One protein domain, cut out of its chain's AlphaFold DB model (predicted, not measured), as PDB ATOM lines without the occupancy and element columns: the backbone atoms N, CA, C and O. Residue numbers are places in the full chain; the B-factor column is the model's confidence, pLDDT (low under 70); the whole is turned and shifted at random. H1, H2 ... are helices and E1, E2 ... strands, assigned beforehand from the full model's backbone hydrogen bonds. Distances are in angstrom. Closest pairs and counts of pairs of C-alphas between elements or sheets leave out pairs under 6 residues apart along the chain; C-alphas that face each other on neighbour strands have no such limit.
ATOM      1  N   SER A 172      51.244  -7.484  35.975       86.06
ATOM      2  CA  SER A 172      50.187  -7.331  34.971       86.06
ATOM      3  C   SER A 172      50.101  -5.936  34.331       86.06
ATOM      4  O   SER A 172      49.466  -5.805  33.293       86.06
ATOM      5  N   LEU A 173      50.701  -4.892  34.919       88.50
ATOM      6  CA  LEU A 173      50.767  -3.551  34.319       88.50
ATOM      7  C   LEU A 173      51.874  -3.414  33.268       88.50
ATOM      8  O   LEU A 173      51.819  -2.503  32.440       88.50
ATOM      9  N   PHE A 174      52.909  -4.252  33.334       91.00
ATOM     10  CA  PHE A 174      54.126  -4.051  32.558       91.00
ATOM     11  C   PHE A 174      54.102  -4.803  31.240       91.00
ATOM     12  O   PHE A 174      53.640  -5.935  31.160       91.00
ATOM     13  N   ASN A 175      54.694  -4.185  30.219       87.50
ATOM     14  CA  ASN A 175      54.860  -4.754  28.883       87.50
ATOM     15  C   ASN A 175      53.540  -5.228  28.239       87.50
ATOM     16  O   ASN A 175      53.535  -6.100  27.373       87.50
ATOM     17  N   VAL A 176      52.419  -4.626  28.639       89.12
ATOM     18  CA  VAL A 176      51.084  -4.869  28.086       89.12
ATOM     19  C   VAL A 176      50.422  -3.519  27.815       89.12
ATOM     20  O   VAL A 176      50.711  -2.521  28.479       89.12
ATOM     21  N   LYS A 177      49.544  -3.467  26.810       90.38
ATOM     22  CA  LYS A 177      48.731  -2.281  26.537       90.38
ATOM     23  C   LYS A 177      47.657  -2.127  27.616       90.38
ATOM     24  O   LYS A 177      46.783  -2.977  27.750       90.38
ATOM     25  N   LEU A 178      47.699  -1.009  28.326       92.56
ATOM     26  CA  LEU A 178      46.662  -0.549  29.240       92.56
ATOM     27  C   LEU A 178      45.693   0.333  28.466       92.56
ATOM     28  O   LEU A 178      46.106   1.339  27.901       92.56
ATOM     29  N   THR A 179      44.416  -0.016  28.444       91.88
ATOM     30  CA  THR A 179      43.387   0.736  27.722       91.88
ATOM     31  C   THR A 179      42.456   1.433  28.699       91.88
ATOM     32  O   THR A 179      41.886   0.791  29.577       91.88
ATOM     33  N   GLY A 180      42.320   2.749  28.545       91.75
ATOM     34  CA  GLY A 180      41.445   3.592  29.344       91.75
ATOM     35  C   GLY A 180      39.973   3.288  29.084       91.75
ATOM     36  O   GLY A 180      39.558   3.093  27.944       91.75
ATOM     37  N   LEU A 181      39.188   3.262  30.154       89.75
ATOM     38  CA  LEU A 181      37.759   2.984  30.159       89.75
ATOM     39  C   LEU A 181      36.988   4.199  30.677       89.75
ATOM     40  O   LEU A 181      37.424   4.878  31.611       89.75
ATOM     41  N   SER A 182      35.800   4.424  30.122       88.81
ATOM     42  CA  SER A 182      34.821   5.371  30.656       88.81
ATOM     43  C   SER A 182      33.833   4.678  31.585       88.81
ATOM     44  O   SER A 182      33.580   3.476  31.481       88.81
ATOM     45  N   VAL A 183      33.220   5.460  32.471       88.81
ATOM     46  CA  VAL A 183      32.057   5.019  33.246       88.81
ATOM     47  C   VAL A 183      30.822   5.103  32.352       88.81
ATOM     48  O   VAL A 183      30.395   6.191  31.985       88.81
ATOM     49  N   VAL A 184      30.237   3.954  32.023       85.75
ATOM     50  CA  VAL A 184      29.021   3.844  31.201       85.75
ATOM     51  C   VAL A 184      27.774   3.887  32.076       85.75
ATOM     52  O   VAL A 184      26.788   4.536  31.738       85.75
ATOM     53  N   ASN A 185      27.801   3.206  33.226       86.81
ATOM     54  CA  ASN A 185      26.681   3.197  34.159       86.81
ATOM     55  C   ASN A 185      27.157   3.107  35.608       86.81
ATOM     56  O   ASN A 185      27.394   2.025  36.143       86.81
ATOM     57  N   ASN A 186      27.221   4.256  36.280       88.19
ATOM     58  CA  ASN A 186      27.721   4.337  37.652       88.19
ATOM     59  C   ASN A 186      26.846   3.597  38.689       88.19
ATOM     60  O   ASN A 186      27.293   3.368  39.809       88.19
ATOM     61  N   LYS A 187      25.610   3.204  38.343       92.00
ATOM     62  CA  LYS A 187      24.707   2.462  39.245       92.00
ATOM     63  C   LYS A 187      24.986   0.955  39.266       92.00
ATOM     64  O   LYS A 187      24.486   0.256  40.147       92.00
ATOM     65  N   LYS A 188      25.737   0.423  38.295       90.25
ATOM     66  CA  LYS A 188      26.033  -1.012  38.201       90.25
ATOM     67  C   LYS A 188      27.190  -1.393  39.125       90.25
ATOM     68  O   LYS A 188      28.207  -0.710  39.170       90.25
ATOM     69  N   LYS A 189      27.034  -2.511  39.844       86.88
ATOM     70  CA  LYS A 189      28.101  -3.099  40.678       86.88
ATOM     71  C   LYS A 189      29.082  -3.945  39.864       86.88
ATOM     72  O   LYS A 189      30.262  -3.969  40.184       86.88
ATOM     73  N   ASN A 190      28.599  -4.625  38.822       87.44
ATOM     74  CA  ASN A 190      29.442  -5.418  37.930       87.44
ATOM     75  C   ASN A 190      30.349  -4.486  37.111       87.44
ATOM     76  O   ASN A 190      29.848  -3.617  36.394       87.44
ATOM     77  N   ILE A 191      31.667  -4.680  37.201       88.88
ATOM     78  CA  ILE A 191      32.658  -3.828  36.533       88.88
ATOM     79  C   ILE A 191      32.515  -3.831  35.004       88.88
ATOM     80  O   ILE A 191      32.668  -2.782  34.384       88.88
ATOM     81  N   TYR A 192      32.131  -4.960  34.404       88.69
ATOM     82  CA  TYR A 192      31.976  -5.117  32.956       88.69
ATOM     83  C   TYR A 192      30.708  -4.431  32.420       88.69
ATOM     84  O   TYR A 192      30.573  -4.206  31.219       88.69
ATOM     85  N   GLU A 193      29.773  -4.081  33.311       87.69
ATOM     86  CA  GLU A 193      28.597  -3.265  32.992       87.69
ATOM     87  C   GLU A 193      28.767  -1.796  33.392       87.69
ATOM     88  O   GLU A 193      28.134  -0.916  32.806       87.69
ATOM     89  N   LYS A 194      29.579  -1.528  34.421       89.56
ATOM     90  CA  LYS A 194      29.854  -0.179  34.917       89.56
ATOM     91  C   LYS A 194      30.771   0.585  33.969       89.56
ATOM     92  O   LYS A 194      30.530   1.771  33.738       89.56
ATOM     93  N   TYR A 195      31.800  -0.078  33.451       90.12
ATOM     94  CA  TYR A 195      32.819   0.513  32.589       90.12
ATOM     95  C   TYR A 195      32.673   0.054  31.135       90.12
ATOM     96  O   TYR A 195      32.092  -0.992  30.851       90.12
ATOM     97  N   GLY A 196      33.224   0.832  30.207       87.62
ATOM     98  CA  GLY A 196      33.198   0.528  28.779       87.62
ATOM     99  C   GLY A 196      34.237   1.312  27.991       87.62
ATOM    100  O   GLY A 196      34.808   2.285  28.486       87.62
ATOM    101  N   LEU A 197      34.474   0.869  26.758       83.38
ATOM    102  CA  LEU A 197      35.296   1.595  25.795       83.38
ATOM    103  C   LEU A 197      34.452   2.684  25.148       83.38
ATOM    104  O   LEU A 197      33.356   2.412  24.653       83.38
ATOM    105  N   ASP A 198      34.979   3.898  25.170       73.31
ATOM    106  CA  ASP A 198      34.263   5.108  24.805       73.31
ATOM    107  C   ASP A 198      34.835   5.723  23.529       73.31
ATOM    108  O   ASP A 198      36.036   5.997  23.424       73.31
ATOM    109  N   PHE A 199      33.939   5.933  22.567       71.44
ATOM    110  CA  PHE A 199      34.212   6.510  21.253       71.44
ATOM    111  C   PHE A 199      33.452   7.839  21.030       71.44
ATOM    112  O   PHE A 199      33.430   8.352  19.919       71.44
ATOM    113  N   THR A 200      32.835   8.412  22.075       56.31
ATOM    114  CA  THR A 200      31.785   9.455  21.996       56.31
ATOM    115  C   THR A 200      32.190  10.817  21.424       56.31
ATOM    116  O   THR A 200      31.305  11.588  21.060       56.31
ATOM    117  N   MET A 201      33.478  11.156  21.309       52.66
ATOM    118  CA  MET A 201      33.887  12.445  20.733       52.66
ATOM    119  C   MET A 201      34.262  12.293  19.252       52.66
ATOM    120  O   MET A 201      35.359  11.857  18.925       52.66
ATOM    121  N   LEU A 202      33.356  12.700  18.353       52.00
ATOM    122  CA  LEU A 202      33.607  12.932  16.915       52.00
ATOM    123  C   LEU A 202      34.183  11.738  16.123       52.00
ATOM    124  O   LEU A 202      35.086  11.926  15.310       52.00
ATOM    125  N   CYS A 203      33.713  10.509  16.369       52.78
ATOM    126  CA  CYS A 203      34.282   9.285  15.768       52.78
ATOM    127  C   CYS A 203      35.800   9.129  15.996       52.78
ATOM    128  O   CYS A 203      36.449   8.306  15.352       52.78
ATOM    129  N   ASN A 204      36.368   9.891  16.935       55.69
ATOM    130  CA  ASN A 204      37.727   9.732  17.396       55.69
ATOM    131  C   ASN A 204      37.712   8.853  18.635       55.69
ATOM    132  O   ASN A 204      36.872   8.943  19.529       55.69
ATOM    133  N   CYS A 205      38.694   7.977  18.674       68.38
ATOM    134  CA  CYS A 205      38.893   7.055  19.762       68.38
ATOM    135  C   CYS A 205      39.225   7.836  21.038       68.38
ATOM    136  O   CYS A 205      40.318   8.368  21.173       68.38
ATOM    137  N   ASN A 206      38.285   7.962  21.974       69.94
ATOM    138  CA  ASN A 206      38.501   8.703  23.221       69.94
ATOM    139  C   ASN A 206      38.926   7.754  24.349       69.94
ATOM    140  O   ASN A 206      38.430   7.806  25.474       69.94
ATOM    141  N   SER A 207      39.808   6.818  24.008       80.31
ATOM    142  CA  SER A 207      40.298   5.771  24.897       80.31
ATOM    143  C   SER A 207      41.828   5.869  24.949       80.31
ATOM    144  O   SER A 207      42.505   5.220  24.147       80.31
ATOM    145  N   PRO A 208      42.408   6.701  25.843       88.31
ATOM    146  CA  PRO A 208      43.852   6.750  26.044       88.31
ATOM    147  C   PRO A 208      44.380   5.348  26.315       88.31
ATOM    148  O   PRO A 208      43.830   4.604  27.126       88.31
ATOM    149  N   SER A 209      45.458   4.986  25.640       90.62
ATOM    150  CA  SER A 209      46.207   3.768  25.895       90.62
ATOM    151  C   SER A 209      47.599   4.092  26.404       90.62
ATOM    152  O   SER A 209      48.198   5.113  26.061       90.62
ATOM    153  N   MET A 210      48.110   3.216  27.258       93.06
ATOM    154  CA  MET A 210      49.433   3.338  27.842       93.06
ATOM    155  C   MET A 210      50.187   2.024  27.714       93.06
ATOM    156  O   MET A 210      49.607   0.944  27.775       93.06
ATOM    157  N   TYR A 211      51.496   2.126  27.558       92.31
ATOM    158  CA  TYR A 211      52.418   1.008  27.618       92.31
ATOM    159  C   TYR A 211      53.532   1.371  28.594       92.31
ATOM    160  O   TYR A 211      54.237   2.364  28.397       92.31
ATOM    161  N   VAL A 212      53.662   0.590  29.664       92.00
ATOM    162  CA  VAL A 212      54.697   0.776  30.684       92.00
ATOM    163  C   VAL A 212      55.712  -0.344  30.517       92.00
ATOM    164  O   VAL A 212      55.428  -1.492  30.852       92.00
ATOM    165  N   SER A 213      56.897  -0.040  29.989       86.94
ATOM    166  CA  SER A 213      57.942  -1.053  29.868       86.94
ATOM    167  C   SER A 213      58.836  -1.063  31.093       86.94
ATOM    168  O   SER A 213      59.561  -0.102  31.353       86.94
ATOM    169  N   ASN A 214      58.841  -2.183  31.817       79.19
ATOM    170  CA  ASN A 214      59.814  -2.383  32.890       79.19
ATOM    171  C   ASN A 214      61.227  -2.641  32.331       79.19
ATOM    172  O   ASN A 214      62.209  -2.295  32.983       79.19
ATOM    173  N   THR A 215      61.327  -3.202  31.121       76.19
ATOM    174  CA  THR A 215      62.604  -3.548  30.479       76.19
ATOM    175  C   THR A 215      63.291  -2.318  29.901       76.19
ATOM    176  O   THR A 215      64.416  -2.013  30.278       76.19
ATOM    177  N   SER A 216      62.612  -1.572  29.023       79.94
ATOM    178  CA  SER A 216      63.203  -0.375  28.414       79.94
ATOM    179  C   SER A 216      63.078   0.870  29.296       79.94
ATOM    180  O   SER A 216      63.678   1.894  28.986       79.94
ATOM    181  N   LYS A 217      62.329   0.791  30.407       89.19
ATOM    182  CA  LYS A 217      62.056   1.906  31.331       89.19
ATOM    183  C   LYS A 217      61.427   3.106  30.620       89.19
ATOM    184  O   LYS A 217      61.795   4.247  30.881       89.19
ATOM    185  N   TYR A 218      60.451   2.863  29.750       92.50
ATOM    186  CA  TYR A 218      59.675   3.916  29.090       92.50
ATOM    187  C   TYR A 218      58.188   3.807  29.405       92.50
ATOM    188  O   TYR A 218      57.617   2.717  29.453       92.50
ATOM    189  N   LEU A 219      57.567   4.973  29.574       95.19
ATOM    190  CA  LEU A 219      56.128   5.165  29.507       95.19
ATOM    191  C   LEU A 219      55.792   5.692  28.113       95.19
ATOM    192  O   LEU A 219      56.269   6.761  27.726       95.19
ATOM    193  N   THR A 220      54.935   4.975  27.395       93.69
ATOM    194  CA  THR A 220      54.382   5.416  26.113       93.69
ATOM    195  C   THR A 220      52.879   5.614  26.254       93.69
ATOM    196  O   THR A 220      52.183   4.705  26.695       93.69
ATOM    197  N   ILE A 221      52.377   6.792  25.886       93.25
ATOM    198  CA  ILE A 221      50.952   7.149  25.921       93.25
ATOM    199  C   ILE A 221      50.508   7.467  24.495       93.25
ATOM    200  O   ILE A 221      51.183   8.214  23.786       93.25
ATOM    201  N   PHE A 222      49.393   6.887  24.075       90.25
ATOM    202  CA  PHE A 222      48.903   6.947  22.702       90.25
ATOM    203  C   PHE A 222      47.407   6.680  22.643       90.25
ATOM    204  O   PHE A 222      46.801   6.306  23.646       90.25
ATOM    205  N   ASN A 223      46.791   6.861  21.483       86.50
ATOM    206  CA  ASN A 223      45.371   6.605  21.345       86.50
ATOM    207  C   ASN A 223      45.090   5.115  21.064       86.50
ATOM    208  O   ASN A 223      45.781   4.497  20.260       86.50
ATOM    209  N   TYR A 224      44.071   4.514  21.694       84.62
ATOM    210  CA  TYR A 224      43.730   3.092  21.520       84.62
ATOM    211  C   TYR A 224      43.533   2.667  20.058       84.62
ATOM    212  O   TYR A 224      43.831   1.520  19.719       84.62
ATOM    213  N   CYS A 225      43.038   3.570  19.209       77.94
ATOM    214  CA  CYS A 225      42.752   3.280  17.803       77.94
ATOM    215  C   CYS A 225      43.922   3.567  16.859       77.94
ATOM    216  O   CYS A 225      43.796   3.312  15.662       77.94
ATOM    217  N   ASP A 226      45.057   4.050  17.369       74.56
ATOM    218  CA  ASP A 226      46.275   4.092  16.570       74.56
ATOM    219  C   ASP A 226      46.720   2.649  16.272       74.56
ATOM    220  O   ASP A 226      46.823   1.806  17.169       74.56
ATOM    221  N   ASN A 227      46.954   2.343  14.992       60.09
ATOM    222  CA  ASN A 227      47.314   0.995  14.549       60.09
ATOM    223  C   ASN A 227      48.585   0.501  15.265       60.09
ATOM    224  O   ASN A 227      49.617   1.173  15.258       60.09
ATOM    225  N   GLN A 228      48.520  -0.704  15.849       56.84
ATOM    226  CA  GLN A 228      49.545  -1.226  16.770       56.84
ATOM    227  C   GLN A 228      50.939  -1.390  16.151       56.84
ATOM    228  O   GLN A 228      51.924  -1.385  16.883       56.84
ATOM    229  N   ALA A 229      51.033  -1.533  14.827       58.19
ATOM    230  CA  ALA A 229      52.307  -1.738  14.148       58.19
ATOM    231  C   ALA A 229      53.177  -0.471  14.103       58.19
ATOM    232  O   ALA A 229      54.393  -0.596  14.031       58.19
ATOM    233  N   ASP A 230      52.579   0.731  14.158       62.62
ATOM    234  CA  ASP A 230      53.335   1.983  14.042       62.62
ATOM    235  C   ASP A 230      52.547   3.185  14.597       62.62
ATOM    236  O   ASP A 230      51.982   4.012  13.874       62.62
ATOM    237  N   VAL A 231      52.479   3.280  15.927       72.50
ATOM    238  CA  VAL A 231      51.856   4.415  16.617       72.50
ATOM    239  C   VAL A 231      52.671   5.688  16.343       72.50
ATOM    240  O   VAL A 231      53.661   5.968  17.026       72.50
ATOM    241  N   LYS A 232      52.263   6.456  15.325       72.06
ATOM    242  CA  LYS A 232      52.919   7.713  14.921       72.06
ATOM    243  C   LYS A 232      52.668   8.847  15.913       72.06
ATOM    244  O   LYS A 232      53.569   9.639  16.176       72.06
ATOM    245  N   ASN A 233      51.463   8.921  16.480       83.38
ATOM    246  CA  ASN A 233      51.080   9.977  17.413       83.38
ATOM    247  C   ASN A 233      51.157   9.481  18.863       83.38
ATOM    248  O   ASN A 233      50.163   9.066  19.450       83.38
ATOM    249  N   LYS A 234      52.353   9.525  19.455       90.00
ATOM    250  CA  LYS A 234      52.578   9.067  20.832       90.00
ATOM    251  C   LYS A 234      53.424  10.028  21.645       90.00
ATOM    252  O   LYS A 234      54.376  10.626  21.152       90.00
ATOM    253  N   PHE A 235      53.130  10.077  22.931       92.88
ATOM    254  CA  PHE A 235      54.043  10.582  23.938       92.88
ATOM    255  C   PHE A 235      54.932   9.437  24.417       92.88
ATOM    256  O   PHE A 235      54.444   8.339  24.670       92.88
ATOM    257  N   THR A 236      56.233   9.671  24.553       93.88
ATOM    258  CA  THR A 236      57.157   8.704  25.157       93.88
ATOM    259  C   THR A 236      58.084   9.428  26.120       93.88
ATOM    260  O   THR A 236      58.653  10.460  25.775       93.88
ATOM    261  N   SER A 237      58.225   8.900  27.335       94.75
ATOM    262  CA  SER A 237      59.089   9.475  28.366       94.75
ATOM    263  C   SER A 237      59.796   8.379  29.153       94.75
ATOM    264  O   SER A 237      59.190   7.358  29.483       94.75
ATOM    265  N   LYS A 238      61.086   8.583  29.443       94.00
ATOM    266  CA  LYS A 238      61.883   7.661  30.259       94.00
ATOM    267  C   LYS A 238      61.379   7.701  31.703       94.00
ATOM    268  O   LYS A 238      61.174   8.777  32.265       94.00
ATOM    269  N   ILE A 239      61.183   6.528  32.288       93.75
ATOM    270  CA  ILE A 239      60.803   6.326  33.682       93.75
ATOM    271  C   ILE A 239      62.063   6.489  34.531       93.75
ATOM    272  O   ILE A 239      63.035   5.757  34.355       93.75
ATOM    273  N   THR A 240      62.046   7.459  35.439       90.69
ATOM    274  CA  THR A 240      63.143   7.726  36.380       90.69
ATOM    275  C   THR A 240      62.987   6.937  37.667       90.69
ATOM    276  O   THR A 240      63.983   6.576  38.286       90.69
ATOM    277  N   LYS A 241      61.744   6.654  38.075       89.75
ATOM    278  CA  LYS A 241      61.449   5.954  39.326       89.75
ATOM    279  C   LYS A 241      60.194   5.092  39.205       89.75
ATOM    280  O   LYS A 241      59.208   5.522  38.609       89.75
ATOM    281  N   LEU A 242      60.247   3.903  39.803       90.25
ATOM    282  CA  LEU A 242      59.116   3.010  40.060       90.25
ATOM    283  C   LEU A 242      59.156   2.645  41.539       90.25
ATOM    284  O   LEU A 242      60.180   2.163  42.011       90.25
ATOM    285  N   GLU A 243      58.074   2.893  42.262       89.50
ATOM    286  CA  GLU A 243      57.991   2.615  43.696       89.50
ATOM    287  C   GLU A 243      56.588   2.130  44.061       89.50
ATOM    288  O   GLU A 243      55.603   2.575  43.471       89.50
ATOM    289  N   VAL A 244      56.480   1.222  45.030       88.31
ATOM    290  CA  VAL A 244      55.182   0.801  45.565       88.31
ATOM    291  C   VAL A 244      54.944   1.523  46.884       88.31
ATOM    292  O   VAL A 244      55.653   1.309  47.859       88.31
ATOM    293  N   VAL A 245      53.925   2.380  46.926       86.88
ATOM    294  CA  VAL A 245      53.558   3.165  48.111       86.88
ATOM    295  C   VAL A 245      52.102   2.884  48.441       86.88
ATOM    296  O   VAL A 245      51.226   3.100  47.607       86.88
ATOM    297  N   ASN A 246      51.820   2.407  49.657       85.38
ATOM    298  CA  ASN A 246      50.457   2.147  50.141       85.38
ATOM    299  C   ASN A 246      49.609   1.297  49.173       85.38
ATOM    300  O   ASN A 246      48.477   1.660  48.865       85.38
ATOM    301  N   LYS A 247      50.160   0.176  48.678       86.31
ATOM    302  CA  LYS A 247      49.523  -0.704  47.674       86.31
ATOM    303  C   LYS A 247      49.230  -0.026  46.326       86.31
ATOM    304  O   LYS A 247      48.340  -0.465  45.602       86.31
ATOM    305  N   LYS A 248      49.967   1.026  45.971       92.56
ATOM    306  CA  LYS A 248      49.891   1.678  44.659       92.56
ATOM    307  C   LYS A 248      51.256   1.674  44.009       92.56
ATOM    308  O   LYS A 248      52.238   2.020  44.658       92.56
ATOM    309  N   LEU A 249      51.310   1.338  42.730       93.19
ATOM    310  CA  LEU A 249      52.509   1.541  41.935       93.19
ATOM    311  C   LEU A 249      52.569   3.008  41.518       93.19
ATOM    312  O   LEU A 249      51.683   3.487  40.817       93.19
ATOM    313  N   VAL A 250      53.614   3.713  41.921       95.31
ATOM    314  CA  VAL A 250      53.891   5.085  41.510       95.31
ATOM    315  C   VAL A 250      55.037   5.069  40.509       95.31
ATOM    316  O   VAL A 250      56.107   4.526  40.779       95.31
ATOM    317  N   LEU A 251      54.806   5.674  39.348       94.81
ATOM    318  CA  LEU A 251      55.823   5.911  38.334       94.81
ATOM    319  C   LEU A 251      56.089   7.405  38.192       94.81
ATOM    320  O   LEU A 251      55.162   8.216  38.216       94.81
ATOM    321  N   SER A 252      57.358   7.744  38.008       95.56
ATOM    322  CA  SER A 252      57.828   9.103  37.740       95.56
ATOM    323  C   SER A 252      58.638   9.105  36.451       95.56
ATOM    324  O   SER A 252      59.412   8.176  36.203       95.56
ATOM    325  N   THR A 253      58.476  10.136  35.626       96.25
ATOM    326  CA  THR A 253      59.191  10.269  34.350       96.25
ATOM    327  C   THR A 253      60.113  11.487  34.317       96.25
ATOM    328  O   THR A 253      59.955  12.434  35.089       96.25
ATOM    329  N   VAL A 254      61.052  11.503  33.363       92.25
ATOM    330  CA  VAL A 254      61.946  12.653  33.112       92.25
ATOM    331  C   VAL A 254      61.195  13.929  32.728       92.25
ATOM    332  O   VAL A 254      61.701  15.025  32.931       92.25
ATOM    333  N   SER A 255      59.978  13.811  32.188       92.75
ATOM    334  CA  SER A 255      59.143  14.968  31.847       92.75
ATOM    335  C   SER A 255      58.447  15.597  33.061       92.75
ATOM    336  O   SER A 255      57.613  16.481  32.877       92.75
ATOM    337  N   GLY A 256      58.700  15.096  34.275       92.81
ATOM    338  CA  GLY A 256      58.009  15.517  35.496       92.81
ATOM    339  C   GLY A 256      56.582  14.973  35.626       92.81
ATOM    340  O   GLY A 256      55.819  15.462  36.453       92.81
ATOM    341  N   LEU A 257      56.192  13.983  34.812       95.69
ATOM    342  CA  LEU A 257      54.885  13.336  34.933       95.69
ATOM    343  C   LEU A 257      54.971  12.240  35.997       95.69
ATOM    344  O   LEU A 257      55.799  11.332  35.896       95.69
ATOM    345  N   LYS A 258      54.094  12.318  36.998       97.12
ATOM    346  CA  LYS A 258      53.986  11.336  38.076       97.12
ATOM    347  C   LYS A 258      52.597  10.726  38.085       97.12
ATOM    348  O   LYS A 258      51.601  11.440  38.204       97.12
ATOM    349  N   ILE A 259      52.525   9.406  37.968       96.50
ATOM    350  CA  ILE A 259      51.269   8.659  37.870       96.50
ATOM    351  C   ILE A 259      51.260   7.557  38.922       96.50
ATOM    352  O   ILE A 259      52.276   6.910  39.154       96.50
ATOM    353  N   SER A 260      50.107   7.327  39.540       96.50
ATOM    354  CA  SER A 260      49.870   6.173  40.407       96.50
ATOM    355  C   SER A 260      48.857   5.213  39.802       96.50
ATOM    356  O   SER A 260      47.908   5.655  39.158       96.50
ATOM    357  N   PHE A 261      49.065   3.921  40.044       95.25
ATOM    358  CA  PHE A 261      48.176   2.824  39.687       95.25
ATOM    359  C   PHE A 261      47.798   2.045  40.938       95.25
ATOM    360  O   PHE A 261      48.660   1.544  41.659       95.25
ATOM    361  N   GLU A 262      46.503   1.907  41.166       94.06
ATOM    362  CA  GLU A 262      45.930   1.072  42.213       94.06
ATOM    363  C   GLU A 262      45.157  -0.067  41.552       94.06
ATOM    364  O   GLU A 262      44.326   0.163  40.678       94.06
ATOM    365  N   LYS A 263      45.471  -1.311  41.913       89.31
ATOM    366  CA  LYS A 263      44.831  -2.486  41.319       89.31
ATOM    367  C   LYS A 263      43.478  -2.731  41.990       89.31
ATOM    368  O   LYS A 263      43.405  -2.757  43.216       89.31
ATOM    369  N   PHE A 264      42.431  -2.954  41.202       85.25
ATOM    370  CA  PHE A 264      41.163  -3.462  41.725       85.25
ATOM    371  C   PHE A 264      41.330  -4.935  42.115       85.25
ATOM    372  O   PHE A 264      41.923  -5.717  41.370       85.25
ATOM    373  N   GLU A 265      40.828  -5.321  43.288       75.50
ATOM    374  CA  GLU A 265      40.974  -6.689  43.793       75.50
ATOM    375  C   GLU A 265      40.461  -7.725  42.780       75.50
ATOM    376  O   GLU A 265      39.356  -7.603  42.257       75.50
ATOM    377  N   ASN A 266      41.282  -8.753  42.525       67.69
ATOM    378  CA  ASN A 266      40.987  -9.907  41.665       67.69
ATOM    379  C   ASN A 266      40.657  -9.609  40.191       67.69
ATOM    380  O   ASN A 266      40.232 -10.513  39.474       67.69
ATOM    381  N   GLU A 267      40.900  -8.390  39.706       75.50
ATOM    382  CA  GLU A 267      40.565  -7.991  38.338       75.50
ATOM    383  C   GLU A 267      41.777  -7.388  37.615       75.50
ATOM    384  O   GLU A 267      42.687  -6.808  38.212       75.50
ATOM    385  N   ASN A 268      41.782  -7.497  36.287       84.56
ATOM    386  CA  ASN A 268      42.777  -6.870  35.409       84.56
ATOM    387  C   ASN A 268      42.447  -5.389  35.153       84.56
ATOM    388  O   ASN A 268      42.515  -4.905  34.023       84.56
ATOM    389  N   LEU A 269      42.041  -4.690  36.213       90.69
ATOM    390  CA  LEU A 269      41.571  -3.313  36.197       90.69
ATOM    391  C   LEU A 269      42.388  -2.481  37.187       90.69
ATOM    392  O   LEU A 269      42.661  -2.908  38.310       90.69
ATOM    393  N   PHE A 270      42.747  -1.271  36.774       93.56
ATOM    394  CA  PHE A 270      43.592  -0.364  37.536       93.56
ATOM    395  C   PHE A 270      42.967   1.024  37.591       93.56
ATOM    396  O   PHE A 270      42.562   1.568  36.563       93.56
ATOM    397  N   GLU A 271      42.910   1.612  38.781       94.00
ATOM    398  CA  GLU A 271      42.634   3.032  38.953       94.00
ATOM    399  C   GLU A 271      43.934   3.813  38.759       94.00
ATOM    400  O   GLU A 271      44.930   3.560  39.436       94.00
ATOM    401  N   MET A 272      43.924   4.761  37.829       95.19
ATOM    402  CA  MET A 272      45.050   5.633  37.531       95.19
ATOM    403  C   MET A 272      44.767   7.041  38.041       95.19
ATOM    404  O   MET A 272      43.682   7.581  37.820       95.19
ATOM    405  N   LYS A 273      45.760   7.650  38.694       95.81
ATOM    406  CA  LYS A 273      45.731   9.065  39.079       95.81
ATOM    407  C   LYS A 273      47.025   9.754  38.683       95.81
ATOM    408  O   LYS A 273      48.108   9.273  39.018       95.81
ATOM    409  N   VAL A 274      46.899  10.912  38.043       96.00
ATOM    410  CA  VAL A 274      48.013  11.844  37.845       96.00
ATOM    411  C   VAL A 274      48.266  12.542  39.177       96.00
ATOM    412  O   VAL A 274      47.392  13.236  39.690       96.00
ATOM    413  N   LEU A 275      49.437  12.308  39.762       96.00
ATOM    414  CA  LEU A 275      49.847  12.910  41.029       96.00
ATOM    415  C   LEU A 275      50.567  14.245  40.814       96.00
ATOM    416  O   LEU A 275      50.445  15.144  41.638       96.00
ATOM    417  N   GLU A 276      51.322  14.362  39.721       95.38
ATOM    418  CA  GLU A 276      52.119  15.543  39.390       95.38
ATOM    419  C   GLU A 276      52.355  15.624  37.874       95.38
ATOM    420  O   GLU A 276      52.350  14.605  37.177       95.38
ATOM    421  N   GLY A 277      52.584  16.835  37.363       93.75
ATOM    422  CA  GLY A 277      52.848  17.090  35.948       93.75
ATOM    423  C   GLY A 277      51.590  17.172  35.076       93.75
ATOM    424  O   GLY A 277      50.460  17.011  35.535       93.75
ATOM    425  N   LYS A 278      51.783  17.469  33.786       91.38
ATOM    426  CA  LYS A 278      50.691  17.573  32.803       91.38
ATOM    427  C   LYS A 278      50.539  16.262  32.038       91.38
ATOM    428  O   LYS A 278      51.485  15.816  31.390       91.38
ATOM    429  N   PHE A 279      49.341  15.676  32.069       92.56
ATOM    430  CA  PHE A 279      49.028  14.517  31.232       92.56
ATOM    431  C   PHE A 279      49.049  14.924  29.748       92.56
ATOM    432  O   PHE A 279      48.527  15.991  29.404       92.56
ATOM    433  N   PRO A 280      49.647  14.125  28.848       90.50
ATOM    434  CA  PRO A 280      49.908  14.540  27.473       90.50
ATOM    435  C   PRO A 280      48.658  14.378  26.585       90.50
ATOM    436  O   PRO A 280      48.621  13.571  25.658       90.50
ATOM    437  N   LEU A 281      47.630  15.186  26.854       87.88
ATOM    438  CA  LEU A 281      46.315  15.152  26.196       87.88
ATOM    439  C   LEU A 281      46.380  15.265  24.664       87.88
ATOM    440  O   LEU A 281      45.605  14.624  23.963       87.88
ATOM    441  N   LYS A 282      47.376  15.982  24.124       85.69
ATOM    442  CA  LYS A 282      47.602  16.119  22.670       85.69
ATOM    443  C   LYS A 282      47.606  14.776  21.915       85.69
ATOM    444  O   LYS A 282      47.261  14.748  20.738       85.69
ATOM    445  N   TYR A 283      47.995  13.682  22.570       83.69
ATOM    446  CA  TYR A 283      48.127  12.363  21.942       83.69
ATOM    447  C   TYR A 283      46.906  11.458  22.136       83.69
ATOM    448  O   TYR A 283      46.822  10.414  21.501       83.69
ATOM    449  N   VAL A 284      45.972  11.825  23.017       82.50
ATOM    450  CA  VAL A 284      44.875  10.937  23.438       82.50
ATOM    451  C   VAL A 284      43.491  11.579  23.432       82.50
ATOM    452  O   VAL A 284      42.510  10.881  23.667       82.50
ATOM    453  N   GLY A 285      43.396  12.881  23.156       75.56
ATOM    454  CA  GLY A 285      42.140  13.624  23.166       75.56
ATOM    455  C   GLY A 285      41.984  14.499  24.407       75.56
ATOM    456  O   GLY A 285      42.959  14.944  25.006       75.56
ATOM    457  N   THR A 286      40.743  14.809  24.761       71.12
ATOM    458  CA  THR A 286      40.416  15.837  25.763       71.12
ATOM    459  C   THR A 286      40.198  15.288  27.167       71.12
ATOM    460  O   THR A 286      40.167  16.080  28.108       71.12
ATOM    461  N   ASP A 287      40.069  13.967  27.332       75.12
ATOM    462  CA  ASP A 287      39.668  13.362  28.601       75.12
ATOM    463  C   ASP A 287      40.693  12.352  29.134       75.12
ATOM    464  O   ASP A 287      41.086  11.398  28.455       75.12
ATOM    465  N   VAL A 288      41.109  12.550  30.387       82.44
ATOM    466  CA  VAL A 288      41.957  11.594  31.102       82.44
ATOM    467  C   VAL A 288      41.052  10.554  31.739       82.44
ATOM    468  O   VAL A 288      40.321  10.835  32.686       82.44
ATOM    469  N   LYS A 289      41.131   9.314  31.259       88.94
ATOM    470  CA  LYS A 289      40.428   8.204  31.908       88.94
ATOM    471  C   LYS A 289      41.125   7.850  33.213       88.94
ATOM    472  O   LYS A 289      42.349   7.832  33.261       88.94
ATOM    473  N   ASN A 290      40.341   7.524  34.238       91.69
ATOM    474  CA  ASN A 290      40.841   7.117  35.557       91.69
ATOM    475  C   ASN A 290      40.879   5.596  35.732       91.69
ATOM    476  O   ASN A 290      41.383   5.110  36.735       91.69
ATOM    477  N   SER A 291      40.322   4.828  34.800       93.25
ATOM    478  CA  SER A 291      40.253   3.368  34.891       93.25
ATOM    479  C   SER A 291      40.894   2.755  33.659       93.25
ATOM    480  O   SER A 291      40.562   3.156  32.550       93.25
ATOM    481  N   TYR A 292      41.806   1.803  33.844       93.88
ATOM    482  CA  TYR A 292      42.538   1.142  32.764       93.88
ATOM    483  C   TYR A 292      42.464  -0.370  32.897       93.88
ATOM    484  O   TYR A 292      42.545  -0.897  34.002       93.88
ATOM    485  N   THR A 293      42.363  -1.067  31.770       92.81
ATOM    486  CA  THR A 293      42.337  -2.532  31.708       92.81
ATOM    487  C   THR A 293      43.403  -3.075  30.765       92.81
ATOM    488  O   THR A 293      43.759  -2.418  29.788       92.81
ATOM    489  N   THR A 294      43.882  -4.288  31.028       90.75
ATOM    490  CA  THR A 294      44.671  -5.074  30.060       90.75
ATOM    491  C   THR A 294      43.809  -5.982  29.181       90.75
ATOM    492  O   THR A 294      44.324  -6.583  28.244       90.75
ATOM    493  N   GLN A 295      42.506  -6.075  29.467       90.69
ATOM    494  CA  GLN A 295      41.534  -6.945  28.791       90.69
ATOM    495  C   GLN A 295      40.366  -6.125  28.212       90.69
ATOM    496  O   GLN A 295      39.225  -6.254  28.674       90.69
ATOM    497  N   PRO A 296      40.623  -5.212  27.254       88.50
ATOM    498  CA  PRO A 296      39.597  -4.331  26.690       88.50
ATOM    499  C   PRO A 296      38.438  -5.089  26.022       88.50
ATOM    500  O   PRO A 296      37.317  -4.590  25.990       88.50
ATOM    501  N   GLU A 297      38.671  -6.302  25.525       87.94
ATOM    502  CA  GLU A 297      37.684  -7.166  24.870       87.94
ATOM    503  C   GLU A 297      36.540  -7.627  25.781       87.94
ATOM    504  O   GLU A 297      35.463  -7.957  25.287       87.94
ATOM    505  N   LYS A 298      36.740  -7.616  27.106       89.44
ATOM    506  CA  LYS A 298      35.696  -7.971  28.078       89.44
ATOM    507  C   LYS A 298      34.676  -6.855  28.314       89.44
ATOM    508  O   LYS A 298      33.650  -7.088  28.950       89.44
ATOM    509  N   PHE A 299      34.960  -5.642  27.848       88.62
ATOM    510  CA  PHE A 299      34.134  -4.468  28.096       88.62
ATOM    511  C   PHE A 299      33.293  -4.129  26.873       88.62
ATOM    512  O   PHE A 299      33.710  -4.297  25.724       88.62
ATOM    513  N   LYS A 300      32.089  -3.605  27.115       85.25
ATOM    514  CA  LYS A 300      31.235  -3.136  26.025       85.25
ATOM    515  C   LYS A 300      31.901  -1.957  25.320       85.25
ATOM    516  O   LYS A 300      32.356  -1.008  25.959       85.25
ATOM    517  N   LYS A 301      31.908  -2.014  23.992       82.31
ATOM    518  CA  LYS A 301      32.204  -0.866  23.136       82.31
ATOM    519  C   LYS A 301      30.933  -0.040  23.040       82.31
ATOM    520  O   LYS A 301      29.937  -0.518  22.498       82.31
ATOM    521  N   VAL A 302      30.944   1.154  23.616       72.00
ATOM    522  CA  VAL A 302      29.819   2.077  23.491       72.00
ATOM    523  C   VAL A 302      29.981   2.769  22.153       72.00
ATOM    524  O   VAL A 302      30.811   3.663  22.002       72.00
ATOM    525  N   ASN A 303      29.245   2.276  21.160       61.22
ATOM    526  CA  ASN A 303      29.250   2.878  19.840       61.22
ATOM    527  C   ASN A 303      28.676   4.292  19.947       61.22
ATOM    528  O   ASN A 303      27.722   4.518  20.700       61.22
TER     529      ASN A 303
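This is residues 172 to 303 of the 309 residues of an uncharacterized protein of Chryseobacterium indoltheticum (UniProt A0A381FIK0). Eight antiparallel strands, E1, E3, E4, E5, E6, E7, E8 and E9, ring a closed barrel, and a small side piece of E2, E10 and the short helix H1 is joined to it at the last residues of E1. E1 belongs to both parts: residues 177 to 181 pair within the ring and residues 182 to 183 pair with E2, which pairs in parallel with E10. The printed part has 132 residues, with one named helix and ten named strands in the order E1, H1, E2, E3, E4, E5, E6, E7, E8, E9, E10; its class is mostly strand, though under half of the residues are in named elements. It is compact, with a radius of gyration of the C-alphas of 14.2 A and spans of 37 by 35 by 24 A.

Start the ring at E1, residues 177 to 183, beside E3, residues 208 to 213, where N 178 and O 210 are 2.8 A apart, within hydrogen-bond range, as are the pairs that follow. E3 to E9 form a meander, each strand the antiparallel neighbour of the one before. Look at N 211 and O 220, 2.8 A, for E3 and E4, residues 218 to 223; at N 235 and O 221, 2.8 A, for E4 and E5, residues 234 to 245. E5 bends by 73 degrees at residue 240, pairing with E4 over 234 to 238 and with E6, residues 248 to 253, over 239 to 245, with N 243 and O 250 at 3.0 A. Next come E7, residues 258 to 263, with N 251 and O 259 at 2.8 A from E6 to E7, and E8, residues 269 to 276, with N 273 and O 260 at 3.0 A. E9, residues 291 to 293, has N 292 and O 270 at 2.8 A to E8, and N 181 and O 291 at 2.8 A closes the ring at E1. Outside the ring, E2, residues 195 to 198, has N 196 and O 182 at 3.0 A to E1; on its other side is E10, residues 300 to 302, with N 302 and O 197 at 2.9 A. H1, residues 191 to 194, is on the barrel; its closest C-alphas to E10 are Tyr 192 and Lys 300, 7.2 A, and it is too short for any O i to N i+4 pair.

Find C-alpha 177 at (48.731, -2.281, 26.537), where E1 begins its 19.4 A. E5, the longest strand by residues, runs 27.9 A from C-alpha 234 at (52.578, 9.067, 20.832), and E8 runs 21.8 A. E10 ends at C-alpha 302, (29.819, 2.077, 23.491).

The C-alphas farthest apart are those of Lys 187 and Ser 216, 40.1 A. The printed part has no cut, and the one long link is residues 277 to 290. Confidence is under 70 at residues 200 to 206, 227 to 230, 266 and 303.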